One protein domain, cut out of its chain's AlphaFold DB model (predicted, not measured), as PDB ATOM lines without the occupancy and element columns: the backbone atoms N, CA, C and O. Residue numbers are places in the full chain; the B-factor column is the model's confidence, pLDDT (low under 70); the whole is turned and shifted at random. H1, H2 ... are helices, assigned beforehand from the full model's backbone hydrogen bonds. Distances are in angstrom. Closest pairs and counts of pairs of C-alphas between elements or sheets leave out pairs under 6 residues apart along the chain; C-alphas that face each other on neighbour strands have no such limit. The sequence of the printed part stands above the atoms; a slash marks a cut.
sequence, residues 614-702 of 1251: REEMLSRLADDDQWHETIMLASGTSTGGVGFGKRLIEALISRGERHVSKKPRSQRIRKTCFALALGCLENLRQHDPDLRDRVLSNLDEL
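AT A GLANCE: This is residues 614 to 702 of the 1251 residues of the protein "NACHT domain-containing protein" of Devosia psychrophila (UniProt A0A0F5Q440). Long helices H3 and H4, side by side, form the core; H5 packs on one side, H1 and H2 on the other. H2 to H5 make an up-and-down bundle, each running against the one before. All helix in class, the printed part has 89 residues and five named helices. It is compact, radius of gyration of the C-alphas 12.0 A, spans 38 by 27 by 16 A.

IN THESE COORDINATES: Residues 615 to 620 are H1, 625 to 634 H2, 641 to 658 H3, 664 to 683 H4 and 689 to 699 H5. H3 measures 26.0 A, H4 29.3 A. C-alpha 615 is at (-25.601, 5.689, 139.018), C-alpha 699 at (-21.587, 9.814, 120.006).

HOW THE PARTS SIT: H3 and H4, a hairpin, touch, their closest C-alphas, 656 and 670, 4.0 A apart. H5, for instance, touches both. Every O i to N i+4 pair is within hydrogen-bond range in H1, H3 and H5, 4 of 6 in H2, 14 of 16 in H4.

THE WHOLE: The printed part has no cut; no printed residue is under 70 in pLDDT.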
ATOM      1  N   ARG A 614     -26.379   5.860 143.271       92.88
ATOM      2  CA  ARG A 614     -27.374   5.183 142.418       92.88
ATOM      3  C   ARG A 614     -27.164   5.361 140.909       92.88
ATOM      4  O   ARG A 614     -28.133   5.314 140.151       92.88
ATOM      5  N   GLU A 615     -25.926   5.511 140.443       94.25
ATOM      6  CA  GLU A 615     -25.601   5.689 139.018       94.25
ATOM      7  C   GLU A 615     -26.174   4.582 138.111       94.25
ATOM      8  O   GLU A 615     -26.776   4.860 137.072       94.25
ATOM      9  N   GLU A 616     -26.070   3.318 138.528       93.62
ATOM     10  CA  GLU A 616     -26.583   2.170 137.773       93.62
ATOM     11  C   GLU A 616     -28.108   2.201 137.654       93.62
ATOM     12  O   GLU A 616     -28.655   1.828 136.616       93.62
ATOM     13  N   MET A 617     -28.804   2.655 138.698       92.06
ATOM     14  CA  MET A 617     -30.258   2.786 138.679       92.06
ATOM     15  C   MET A 617     -30.672   3.887 137.701       92.06
ATOM     16  O   MET A 617     -31.481   3.621 136.816       92.06
ATOM     17  N   LEU A 618     -30.064   5.074 137.803       92.12
ATOM     18  CA  LEU A 618     -30.348   6.191 136.901       92.12
ATOM     19  C   LEU A 618     -30.092   5.816 135.438       92.12
ATOM     20  O   LEU A 618     -30.915   6.114 134.577       92.12
ATOM     21  N   SER A 619     -29.017   5.070 135.158       93.94
ATOM     22  CA  SER A 619     -28.756   4.572 133.803       93.94
ATOM     23  C   SER A 619     -29.904   3.697 133.279       93.94
ATOM     24  O   SER A 619     -30.265   3.782 132.106       93.94
ATOM     25  N   ARG A 620     -30.538   2.882 134.139       89.69
ATOM     26  CA  ARG A 620     -31.656   2.011 133.746       89.69
ATOM     27  C   ARG A 620     -32.921   2.773 133.393       89.69
ATOM     28  O   ARG A 620     -33.732   2.204 132.676       89.69
ATOM     29  N   LEU A 621     -33.053   4.008 133.868       86.81
ATOM     30  CA  LEU A 621     -34.193   4.886 133.619       86.81
ATOM     31  C   LEU A 621     -33.984   5.813 132.414       86.81
ATOM     32  O   LEU A 621     -34.830   6.650 132.139       86.81
ATOM     33  N   ALA A 622     -32.895   5.651 131.653       85.56
ATOM     34  CA  ALA A 622     -32.618   6.449 130.458       85.56
ATOM     35  C   ALA A 622     -33.713   6.368 129.371       85.56
ATOM     36  O   ALA A 622     -33.831   7.276 128.550       85.56
ATOM     37  N   ASP A 623     -34.506   5.293 129.324       76.12
ATOM     38  CA  ASP A 623     -35.633   5.144 128.395       76.12
ATOM     39  C   ASP A 623     -36.944   5.773 128.886       76.12
ATOM     40  O   ASP A 623     -37.926   5.770 128.142       76.12
ATOM     41  N   ASP A 624     -36.945   6.339 130.092       74.81
ATOM     42  CA  ASP A 624     -38.045   7.100 130.678       74.81
ATOM     43  C   ASP A 624     -37.745   8.606 130.570       74.81
ATOM     44  O   ASP A 624     -36.796   9.119 131.168       74.81
ATOM     45  N   ASP A 625     -38.549   9.320 129.781       71.12
ATOM     46  CA  ASP A 625     -38.376  10.750 129.510       71.12
ATOM     47  C   ASP A 625     -38.528  11.615 130.770       71.12
ATOM     48  O   ASP A 625     -37.922  12.683 130.866       71.12
ATOM     49  N   GLN A 626     -39.257  11.135 131.783       73.62
ATOM     50  CA  GLN A 626     -39.426  11.841 133.055       73.62
ATOM     51  C   GLN A 626     -38.118  11.970 133.844       73.62
ATOM     52  O   GLN A 626     -37.988  12.880 134.666       73.62
ATOM     53  N   TRP A 627     -37.152  11.084 133.591       83.19
ATOM     54  CA  TRP A 627     -35.880  11.037 134.307       83.19
ATOM     55  C   TRP A 627     -34.751  11.781 133.604       83.19
ATOM     56  O   TRP A 627     -33.719  12.001 134.232       83.19
ATOM     57  N   HIS A 628     -34.921  12.203 132.346       86.25
ATOM     58  CA  HIS A 628     -33.844  12.811 131.552       86.25
ATOM     59  C   HIS A 628     -33.212  14.022 132.244       86.25
ATOM     60  O   HIS A 628     -31.991  14.070 132.385       86.25
ATOM     61  N   GLU A 629     -34.027  14.941 132.769       81.94
ATOM     62  CA  GLU A 629     -33.526  16.115 133.501       81.94
ATOM     63  C   GLU A 629     -32.832  15.717 134.812       81.94
ATOM     64  O   GLU A 629     -31.729  16.176 135.099       81.94
ATOM     65  N   THR A 630     -33.423  14.797 135.581       88.81
ATOM     66  CA  THR A 630     -32.830  14.307 136.838       88.81
ATOM     67  C   THR A 630     -31.476  13.638 136.586       88.81
ATOM     68  O   THR A 630     -30.528  13.873 137.330       88.81
ATOM     69  N   ILE A 631     -31.353  12.849 135.513       91.69
ATOM     70  CA  ILE A 631     -30.100  12.209 135.089       91.69
ATOM     71  C   ILE A 631     -29.048  13.274 134.752       91.69
ATOM     72  O   ILE A 631     -27.927  13.206 135.260       91.69
ATOM     73  N   MET A 632     -29.412  14.284 133.955       88.69
ATOM     74  CA  MET A 632     -28.501  15.370 133.583       88.69
ATOM     75  C   MET A 632     -28.052  16.191 134.799       88.69
ATOM     76  O   MET A 632     -26.858  16.472 134.922       88.69
ATOM     77  N   LEU A 633     -28.960  16.534 135.719       88.38
ATOM     78  CA  LEU A 633     -28.642  17.278 136.943       88.38
ATOM     79  C   LEU A 633     -27.758  16.468 137.900       88.38
ATOM     80  O   LEU A 633     -26.807  17.017 138.457       88.38
ATOM     81  N   ALA A 634     -28.024  15.165 138.060       92.12
ATOM     82  CA  ALA A 634     -27.315  14.284 138.993       92.12
ATOM     83  C   ALA A 634     -25.800  14.260 138.756       92.12
ATOM     84  O   ALA A 634     -25.031  14.222 139.720       92.12
ATOM     85  N   SER A 635     -25.373  14.381 137.495       90.00
ATOM     86  CA  SER A 635     -23.957  14.440 137.115       90.00
ATOM     87  C   SER A 635     -23.190  15.651 137.679       90.00
ATOM     88  O   SER A 635     -21.975  15.571 137.861       90.00
ATOM     89  N   GLY A 636     -23.889  16.749 137.991       87.00
ATOM     90  CA  GLY A 636     -23.300  18.005 138.466       87.00
ATOM     91  C   GLY A 636     -23.506  18.302 139.954       87.00
ATOM     92  O   GLY A 636     -23.004  19.321 140.435       87.00
ATOM     93  N   THR A 637     -24.233  17.457 140.694       88.62
ATOM     94  CA  THR A 637     -24.589  17.707 142.108       88.62
ATOM     95  C   THR A 637     -23.371  17.768 143.036       88.62
ATOM     96  O   THR A 637     -22.389  17.041 142.868       88.62
ATOM     97  N   SER A 638     -23.437  18.627 144.057       82.88
ATOM     98  CA  SER A 638     -22.421  18.722 145.117       82.88
ATOM     99  C   SER A 638     -22.388  17.459 145.980       82.88
ATOM    100  O   SER A 638     -21.304  16.982 146.311       82.88
ATOM    101  N   THR A 639     -23.558  16.880 146.274       83.75
ATOM    102  CA  THR A 639     -23.722  15.697 147.134       83.75
ATOM    103  C   THR A 639     -23.080  14.434 146.561       83.75
ATOM    104  O   THR A 639     -22.397  13.714 147.286       83.75
ATOM    105  N   GLY A 640     -23.260  14.158 145.264       82.12
ATOM    106  CA  GLY A 640     -22.574  13.042 144.597       82.12
ATOM    107  C   GLY A 640     -21.106  13.348 144.280       82.12
ATOM    108  O   GLY A 640     -20.263  12.446 144.205       82.12
ATOM    109  N   GLY A 641     -20.785  14.631 144.101       85.50
ATOM    110  CA  GLY A 641     -19.463  15.103 143.717       85.50
ATOM    111  C   GLY A 641     -19.037  14.637 142.322       85.50
ATOM    112  O   GLY A 641     -19.732  13.909 141.612       85.50
ATOM    113  N   VAL A 642     -17.825  15.033 141.930       86.62
ATOM    114  CA  VAL A 642     -17.266  14.722 140.600       86.62
ATOM    115  C   VAL A 642     -17.184  13.210 140.357       86.62
ATOM    116  O   VAL A 642     -17.430  12.748 139.247       86.62
ATOM    117  N   GLY A 643     -16.864  12.426 141.393       90.19
ATOM    118  CA  GLY A 643     -16.738  10.973 141.278       90.19
ATOM    119  C   GLY A 643     -18.043  10.283 140.873       90.19
ATOM    120  O   GLY A 643     -18.007   9.385 140.037       90.19
ATOM    121  N   PHE A 644     -19.184  10.707 141.423       93.38
ATOM    122  CA  PHE A 644     -20.489  10.172 141.032       93.38
ATOM    123  C   PHE A 644     -20.843  10.545 139.591       93.38
ATOM    124  O   PHE A 644     -21.228   9.671 138.821       93.38
ATOM    125  N   GLY A 645     -20.651  11.812 139.199       92.12
ATOM    126  CA  GLY A 645     -20.934  12.257 137.833       92.12
ATOM    127  C   GLY A 645     -20.153  11.470 136.779       92.12
ATOM    128  O   GLY A 645     -20.738  11.029 135.790       92.12
ATOM    129  N   LYS A 646     -18.866  11.188 137.036       93.88
ATOM    130  CA  LYS A 646     -18.055  10.315 136.172       93.88
ATOM    131  C   LYS A 646     -18.631   8.900 136.079       93.88
ATOM    132  O   LYS A 646     -18.861   8.421 134.971       93.88
ATOM    133  N   ARG A 647     -18.948   8.267 137.216       95.06
ATOM    134  CA  ARG A 647     -19.537   6.913 137.240       95.06
ATOM    135  C   ARG A 647     -20.916   6.848 136.582       95.06
ATOM    136  O   ARG A 647     -21.235   5.846 135.954       95.06
ATOM    137  N   LEU A 648     -21.727   7.905 136.670       96.06
ATOM    138  CA  LEU A 648     -23.017   7.996 135.980       96.06
ATOM    139  C   LEU A 648     -22.849   8.048 134.460       96.06
ATOM    140  O   LEU A 648     -23.519   7.301 133.747       96.06
ATOM    141  N   ILE A 649     -21.932   8.881 133.964       95.44
ATOM    142  CA  ILE A 649     -21.595   8.934 132.534       95.44
ATOM    143  C   ILE A 649     -21.073   7.565 132.072       95.44
ATOM    144  O   ILE A 649     -21.536   7.038 131.061       95.44
ATOM    145  N   GLU A 650     -20.182   6.936 132.842       95.44
ATOM    146  CA  GLU A 650     -19.680   5.586 132.560       95.44
ATOM    147  C   GLU A 650     -20.792   4.528 132.560       95.44
ATOM    148  O   GLU A 650     -20.793   3.652 131.694       95.44
ATOM    149  N   ALA A 651     -21.756   4.602 133.482       96.50
ATOM    150  CA  ALA A 651     -22.892   3.684 133.552       96.50
ATOM    151  C   ALA A 651     -23.835   3.848 132.348       96.50
ATOM    152  O   ALA A 651     -24.290   2.848 131.784       96.50
ATOM    153  N   LEU A 652     -24.091   5.087 131.908       96.62
ATOM    154  CA  LEU A 652     -24.859   5.382 130.692       96.62
ATOM    155  C   LEU A 652     -24.157   4.824 129.449       96.62
ATOM    156  O   LEU A 652     -24.780   4.088 128.681       96.62
ATOM    157  N   ILE A 653     -22.855   5.089 129.293       95.69
ATOM    158  CA  ILE A 653     -22.047   4.535 128.197       95.69
ATOM    159  C   ILE A 653     -22.092   3.003 128.234       95.69
ATOM    160  O   ILE A 653     -22.471   2.376 127.249       95.69
ATOM    161  N   SER A 654     -21.820   2.390 129.389       95.56
ATOM    162  CA  SER A 654     -21.789   0.929 129.552       95.56
ATOM    163  C   SER A 654     -23.156   0.282 129.297       95.56
ATOM    164  O   SER A 654     -23.254  -0.831 128.777       95.56
ATOM    165  N   ARG A 655     -24.261   0.948 129.655       94.25
ATOM    166  CA  ARG A 655     -25.612   0.492 129.298       94.25
ATOM    167  C   ARG A 655     -25.837   0.582 127.793       94.25
ATOM    168  O   ARG A 655     -26.316  -0.394 127.217       94.25
ATOM    169  N   GLY A 656     -25.468   1.693 127.162       92.69
ATOM    170  CA  GLY A 656     -25.534   1.836 125.712       92.69
ATOM    171  C   GLY A 656     -24.745   0.737 124.999       92.69
ATOM    172  O   GLY A 656     -25.304   0.019 124.166       92.69
ATOM    173  N   GLU A 657     -23.494   0.517 125.414       93.06
ATOM    174  CA  GLU A 657     -22.579  -0.519 124.920       93.06
ATOM    175  C   GLU A 657     -23.188  -1.933 125.022       93.06
ATOM    176  O   GLU A 657     -23.120  -2.696 124.056       93.06
ATOM    177  N   ARG A 658     -23.879  -2.259 126.128       92.06
ATOM    178  CA  ARG A 658     -24.594  -3.542 126.316       92.06
ATOM    179  C   ARG A 658     -25.780  -3.737 125.359       92.06
ATOM    180  O   ARG A 658     -26.133  -4.873 125.042       92.06
ATOM    181  N   HIS A 659     -26.396  -2.662 124.874       89.06
ATOM    182  CA  HIS A 659     -27.580  -2.697 124.007       89.06
ATOM    183  C   HIS A 659     -27.238  -2.782 122.504       89.06
ATOM    184  O   HIS A 659     -27.742  -2.018 121.687       89.06
ATOM    185  N   VAL A 660     -26.434  -3.775 122.112       86.56
ATOM    186  CA  VAL A 660     -25.951  -3.989 120.725       86.56
ATOM    187  C   VAL A 660     -26.968  -4.630 119.763       86.56
ATOM    188  O   VAL A 660     -26.715  -4.738 118.563       86.56
ATOM    189  N   SER A 661     -28.133  -5.076 120.247       86.12
ATOM    190  CA  SER A 661     -29.134  -5.735 119.393       86.12
ATOM    191  C   SER A 661     -29.680  -4.792 118.316       86.12
ATOM    192  O   SER A 661     -30.042  -3.657 118.610       86.12
ATOM    193  N   LYS A 662     -29.855  -5.288 117.083       84.06
ATOM    194  CA  LYS A 662     -30.465  -4.535 115.968       84.06
ATOM    195  C   LYS A 662     -31.974  -4.271 116.125       84.06
ATOM    196  O   LYS A 662     -32.573  -3.644 115.260       84.06
ATOM    197  N   LYS A 663     -32.618  -4.748 117.200       84.31
ATOM    198  CA  LYS A 663     -34.046  -4.486 117.456       84.31
ATOM    199  C   LYS A 663     -34.289  -2.979 117.677       84.31
ATOM    200  O   LYS A 663     -33.544  -2.390 118.465       84.31
ATOM    201  N   PRO A 664     -35.363  -2.378 117.119       76.56
ATOM    202  CA  PRO A 664     -35.619  -0.934 117.213       76.56
ATOM    203  C   PRO A 664     -35.593  -0.384 118.644       76.56
ATOM    204  O   PRO A 664     -34.923   0.606 118.925       76.56
ATOM    205  N   ARG A 665     -36.237  -1.084 119.591       80.56
ATOM    206  CA  ARG A 665     -36.235  -0.699 121.012       80.56
ATOM    207  C   ARG A 665     -34.828  -0.687 121.623       80.56
ATOM    208  O   ARG A 665     -34.514   0.217 122.385       80.56
ATOM    209  N   SER A 666     -33.981  -1.664 121.288       86.25
ATOM    210  CA  SER A 666     -32.606  -1.731 121.810       86.25
ATOM    211  C   SER A 666     -31.741  -0.604 121.251       86.25
ATOM    212  O   SER A 666     -30.985   0.004 122.000       86.25
ATOM    213  N   GLN A 667     -31.884  -0.302 119.957       87.25
ATOM    214  CA  GLN A 667     -31.168   0.798 119.306       87.25
ATOM    215  C   GLN A 667     -31.578   2.159 119.872       87.25
ATOM    216  O   GLN A 667     -30.714   2.993 120.134       87.25
ATOM    217  N   ARG A 668     -32.874   2.357 120.146       85.56
ATOM    218  CA  ARG A 668     -33.371   3.560 120.823       85.56
ATOM    219  C   ARG A 668     -32.723   3.732 122.198       85.56
ATOM    220  O   ARG A 668     -32.140   4.776 122.444       85.56
ATOM    221  N   ILE A 669     -32.751   2.702 123.052       87.06
ATOM    222  CA  ILE A 669     -32.130   2.750 124.392       87.06
ATOM    223  C   ILE A 669     -30.644   3.106 124.294       87.06
ATOM    224  O   ILE A 669     -30.183   3.992 125.010       87.06
ATOM    225  N   ARG A 670     -29.902   2.443 123.396       92.62
ATOM    226  CA  ARG A 670     -28.471   2.687 123.181       92.62
ATOM    227  C   ARG A 670     -28.187   4.149 122.846       92.62
ATOM    228  O   ARG A 670     -27.428   4.804 123.554       92.62
ATOM    229  N   LYS A 671     -28.844   4.661 121.807       91.69
ATOM    230  CA  LYS A 671     -28.664   6.032 121.324       91.69
ATOM    231  C   LYS A 671     -29.099   7.068 122.363       91.69
ATOM    232  O   LYS A 671     -28.406   8.062 122.551       91.69
ATOM    233  N   THR A 672     -30.188   6.817 123.093       91.00
ATOM    234  CA  THR A 672     -30.637   7.701 124.182       91.00
ATOM    235  C   THR A 672     -29.632   7.745 125.331       91.00
ATOM    236  O   THR A 672     -29.371   8.825 125.851       91.00
ATOM    237  N   CYS A 673     -29.002   6.622 125.691       94.81
ATOM    238  CA  CYS A 673     -27.937   6.624 126.700       94.81
ATOM    239  C   CYS A 673     -26.750   7.502 126.276       94.81
ATOM    240  O   CYS A 673     -26.227   8.245 127.100       94.81
ATOM    241  N   PHE A 674     -26.347   7.454 125.002       94.69
ATOM    242  CA  PHE A 674     -25.250   8.281 124.486       94.69
ATOM    243  C   PHE A 674     -25.609   9.771 124.431       94.69
ATOM    244  O   PHE A 674     -24.803  10.604 124.840       94.69
ATOM    245  N   ALA A 675     -26.834  10.113 124.019       92.06
ATOM    246  CA  ALA A 675     -27.320  11.494 124.062       92.06
ATOM    247  C   ALA A 675     -27.375  12.042 125.503       92.06
ATOM    248  O   ALA A 675     -26.900  13.144 125.766       92.06
ATOM    249  N   LEU A 676     -27.877  11.259 126.466       93.06
ATOM    250  CA  LEU A 676     -27.890  11.657 127.879       93.06
ATOM    251  C   LEU A 676     -26.481  11.764 128.471       93.06
ATOM    252  O   LEU A 676     -26.234  12.658 129.276       93.06
ATOM    253  N   ALA A 677     -25.549  10.895 128.069       95.06
ATOM    254  CA  ALA A 677     -24.150  10.990 128.483       95.06
ATOM    255  C   ALA A 677     -23.509  12.305 128.007       95.06
ATOM    256  O   ALA A 677     -22.789  12.938 128.778       95.06
ATOM    257  N   LEU A 678     -23.827  12.751 126.784       93.25
ATOM    258  CA  LEU A 678     -23.420  14.063 126.272       93.25
ATOM    259  C   LEU A 678     -24.024  15.210 127.098       93.25
ATOM    260  O   LEU A 678     -23.293  16.109 127.505       93.25
ATOM    261  N   GLY A 679     -25.322  15.152 127.414       88.25
ATOM    262  CA  GLY A 679     -25.969  16.148 128.278       88.25
ATOM    263  C   GLY A 679     -25.372  16.205 129.695       88.25
ATOM    264  O   GLY A 679     -25.143  17.282 130.237       88.25
ATOM    265  N   CYS A 680     -25.044  15.049 130.285       91.06
ATOM    266  CA  CYS A 680     -24.379  14.964 131.592       91.06
ATOM    267  C   CYS A 680     -22.966  15.563 131.575       91.06
ATOM    268  O   CYS A 680     -22.526  16.154 132.559       91.06
ATOM    269  N   LEU A 681     -22.241  15.415 130.462       89.31
ATOM    270  CA  LEU A 681     -20.873  15.909 130.339       89.31
ATOM    271  C   LEU A 681     -20.789  17.438 130.489       89.31
ATOM    272  O   LEU A 681     -19.836  17.930 131.091       89.31
ATOM    273  N   GLU A 682     -21.788  18.180 130.000       81.94
ATOM    274  CA  GLU A 682     -21.848  19.648 130.116       81.94
ATOM    275  C   GLU A 682     -22.119  20.136 131.553       81.94
ATOM    276  O   GLU A 682     -21.704  21.233 131.929       81.94
ATOM    277  N   ASN A 683     -22.763  19.312 132.385       80.00
ATOM    278  CA  ASN A 683     -23.047  19.634 133.788       80.00
ATOM    279  C   ASN A 683     -21.920  19.220 134.754       80.00
ATOM    280  O   ASN A 683     -21.971  19.547 135.944       80.00
ATOM    281  N   LEU A 684     -20.894  18.510 134.273       83.69
ATOM    282  CA  LEU A 684     -19.803  18.007 135.102       83.69
ATOM    283  C   LEU A 684     -18.889  19.155 135.577       83.69
ATOM    284  O   LEU A 684     -18.305  19.884 134.779       83.69
ATOM    285  N   ARG A 685     -18.697  19.283 136.899       75.81
ATOM    286  CA  ARG A 685     -17.905  20.376 137.512       75.81
ATOM    287  C   ARG A 685     -16.406  20.347 137.181       75.81
ATOM    288  O   ARG A 685     -15.722  21.353 137.353       75.81
ATOM    289  N   GLN A 686     -15.873  19.195 136.772       80.06
ATOM    290  CA  GLN A 686     -14.471  19.028 136.386       80.06
ATOM    291  C   GLN A 686     -14.386  18.350 135.028       80.06
ATOM    292  O   GLN A 686     -14.938  17.268 134.840       80.06
ATOM    293  N   HIS A 687     -13.646  18.960 134.108       76.12
ATOM    294  CA  HIS A 687     -13.397  18.373 132.801       76.12
ATOM    295  C   HIS A 687     -12.388  17.228 132.914       76.12
ATOM    296  O   HIS A 687     -11.263  17.418 133.375       76.12
ATOM    297  N   ASP A 688     -12.808  16.045 132.478       83.38
ATOM    298  CA  ASP A 688     -11.970  14.863 132.314       83.38
ATOM    299  C   ASP A 688     -11.803  14.605 130.805       83.38
ATOM    300  O   ASP A 688     -12.799  14.283 130.146       83.38
ATOM    301  N   PRO A 689     -10.599  14.820 130.239       87.94
ATOM    302  CA  PRO A 689     -10.357  14.641 128.810       87.94
ATOM    303  C   PRO A 689     -10.650  13.218 128.325       87.94
ATOM    304  O   PRO A 689     -11.313  13.062 127.304       87.94
ATOM    305  N   ASP A 690     -10.251  12.194 129.085       89.69
ATOM    306  CA  ASP A 690     -10.415  10.793 128.683       89.69
ATOM    307  C   ASP A 690     -11.899  10.399 128.673       89.69
ATOM    308  O   ASP A 690     -12.386   9.736 127.753       89.69
ATOM    309  N   LEU A 691     -12.656  10.853 129.678       90.00
ATOM    310  CA  LEU A 691     -14.101  10.625 129.731       90.00
ATOM    311  C   LEU A 691     -14.836  11.375 128.613       90.00
ATOM    312  O   LEU A 691     -15.758  10.825 128.011       90.00
ATOM    313  N   ARG A 692     -14.423  12.614 128.314       90.69
ATOM    314  CA  ARG A 692     -14.958  13.401 127.193       90.69
ATOM    315  C   ARG A 692     -14.722  12.683 125.870       90.69
ATOM    316  O   ARG A 692     -15.675  12.514 125.114       90.69
ATOM    317  N   ASP A 693     -13.504  12.220 125.616       91.38
ATOM    318  CA  ASP A 693     -13.165  11.496 124.390       91.38
ATOM    319  C   ASP A 693     -13.975  10.202 124.267       91.38
ATOM    320  O   ASP A 693     -14.470   9.872 123.189       91.38
ATOM    321  N   ARG A 694     -14.222   9.509 125.385       92.44
ATOM    322  CA  ARG A 694     -15.068   8.312 125.401       92.44
ATOM    323  C   ARG A 694     -16.542   8.612 125.101       92.44
ATOM    324  O   ARG A 694     -17.166   7.849 124.359       92.44
ATOM    325  N   VAL A 695     -17.109   9.695 125.642       93.38
ATOM    326  CA  VAL A 695     -18.475  10.145 125.304       93.38
ATOM    327  C   VAL A 695     -18.561  10.481 123.817       93.38
ATOM    328  O   VAL A 695     -19.457   9.992 123.133       93.38
ATOM    329  N   LEU A 696     -17.608  11.266 123.308       91.94
ATOM    330  CA  LEU A 696     -17.580  11.688 121.910       91.94
ATOM    331  C   LEU A 696     -17.398  10.504 120.949       91.94
ATOM    332  O   LEU A 696     -18.099  10.439 119.947       91.94
ATOM    333  N   SER A 697     -16.559   9.522 121.289       91.69
ATOM    334  CA  SER A 697     -16.378   8.314 120.474       91.69
ATOM    335  C   SER A 697     -17.644   7.456 120.377       91.69
ATOM    336  O   SER A 697     -17.880   6.844 119.341       91.69
ATOM    337  N   ASN A 698     -18.472   7.399 121.427       92.19
ATOM    338  CA  ASN A 698     -19.768   6.711 121.362       92.19
ATOM    339  C   ASN A 698     -20.834   7.557 120.647       92.19
ATOM    340  O   ASN A 698     -21.761   7.017 120.040       92.19
ATOM    341  N   LEU A 699     -20.703   8.886 120.702       90.50
ATOM    342  CA  LEU A 699     -21.587   9.814 120.006       90.50
ATOM    343  C   LEU A 699     -21.458   9.701 118.479       90.50
ATOM    344  O   LEU A 699     -22.443   9.965 117.796       90.50
ATOM    345  N   ASP A 700     -20.320   9.243 117.946       88.06
ATOM    346  CA  ASP A 700     -20.120   8.995 116.505       88.06
ATOM    347  C   ASP A 700     -21.123   7.974 115.913       88.06
ATOM    348  O   ASP A 700     -21.343   7.941 114.706       88.06
ATOM    349  N   GLU A 701     -21.793   7.157 116.738       87.38
ATOM    350  CA  GLU A 701     -22.896   6.287 116.283       87.38
ATOM    351  C   GLU A 701     -24.226   7.029 116.070       87.38
ATOM    352  O   GLU A 701     -25.164   6.493 115.467       87.38
ATOM    353  N   LEU A 702     -24.338   8.234 116.628       88.06
ATOM    354  CA  LEU A 702     -25.520   9.091 116.584       88.06
ATOM    355  C   LEU A 702     -25.279  10.371 115.772       88.06
ATOM    356  O   LEU A 702     -26.240  10.988 115.316       88.06
TER     357      LEU A 702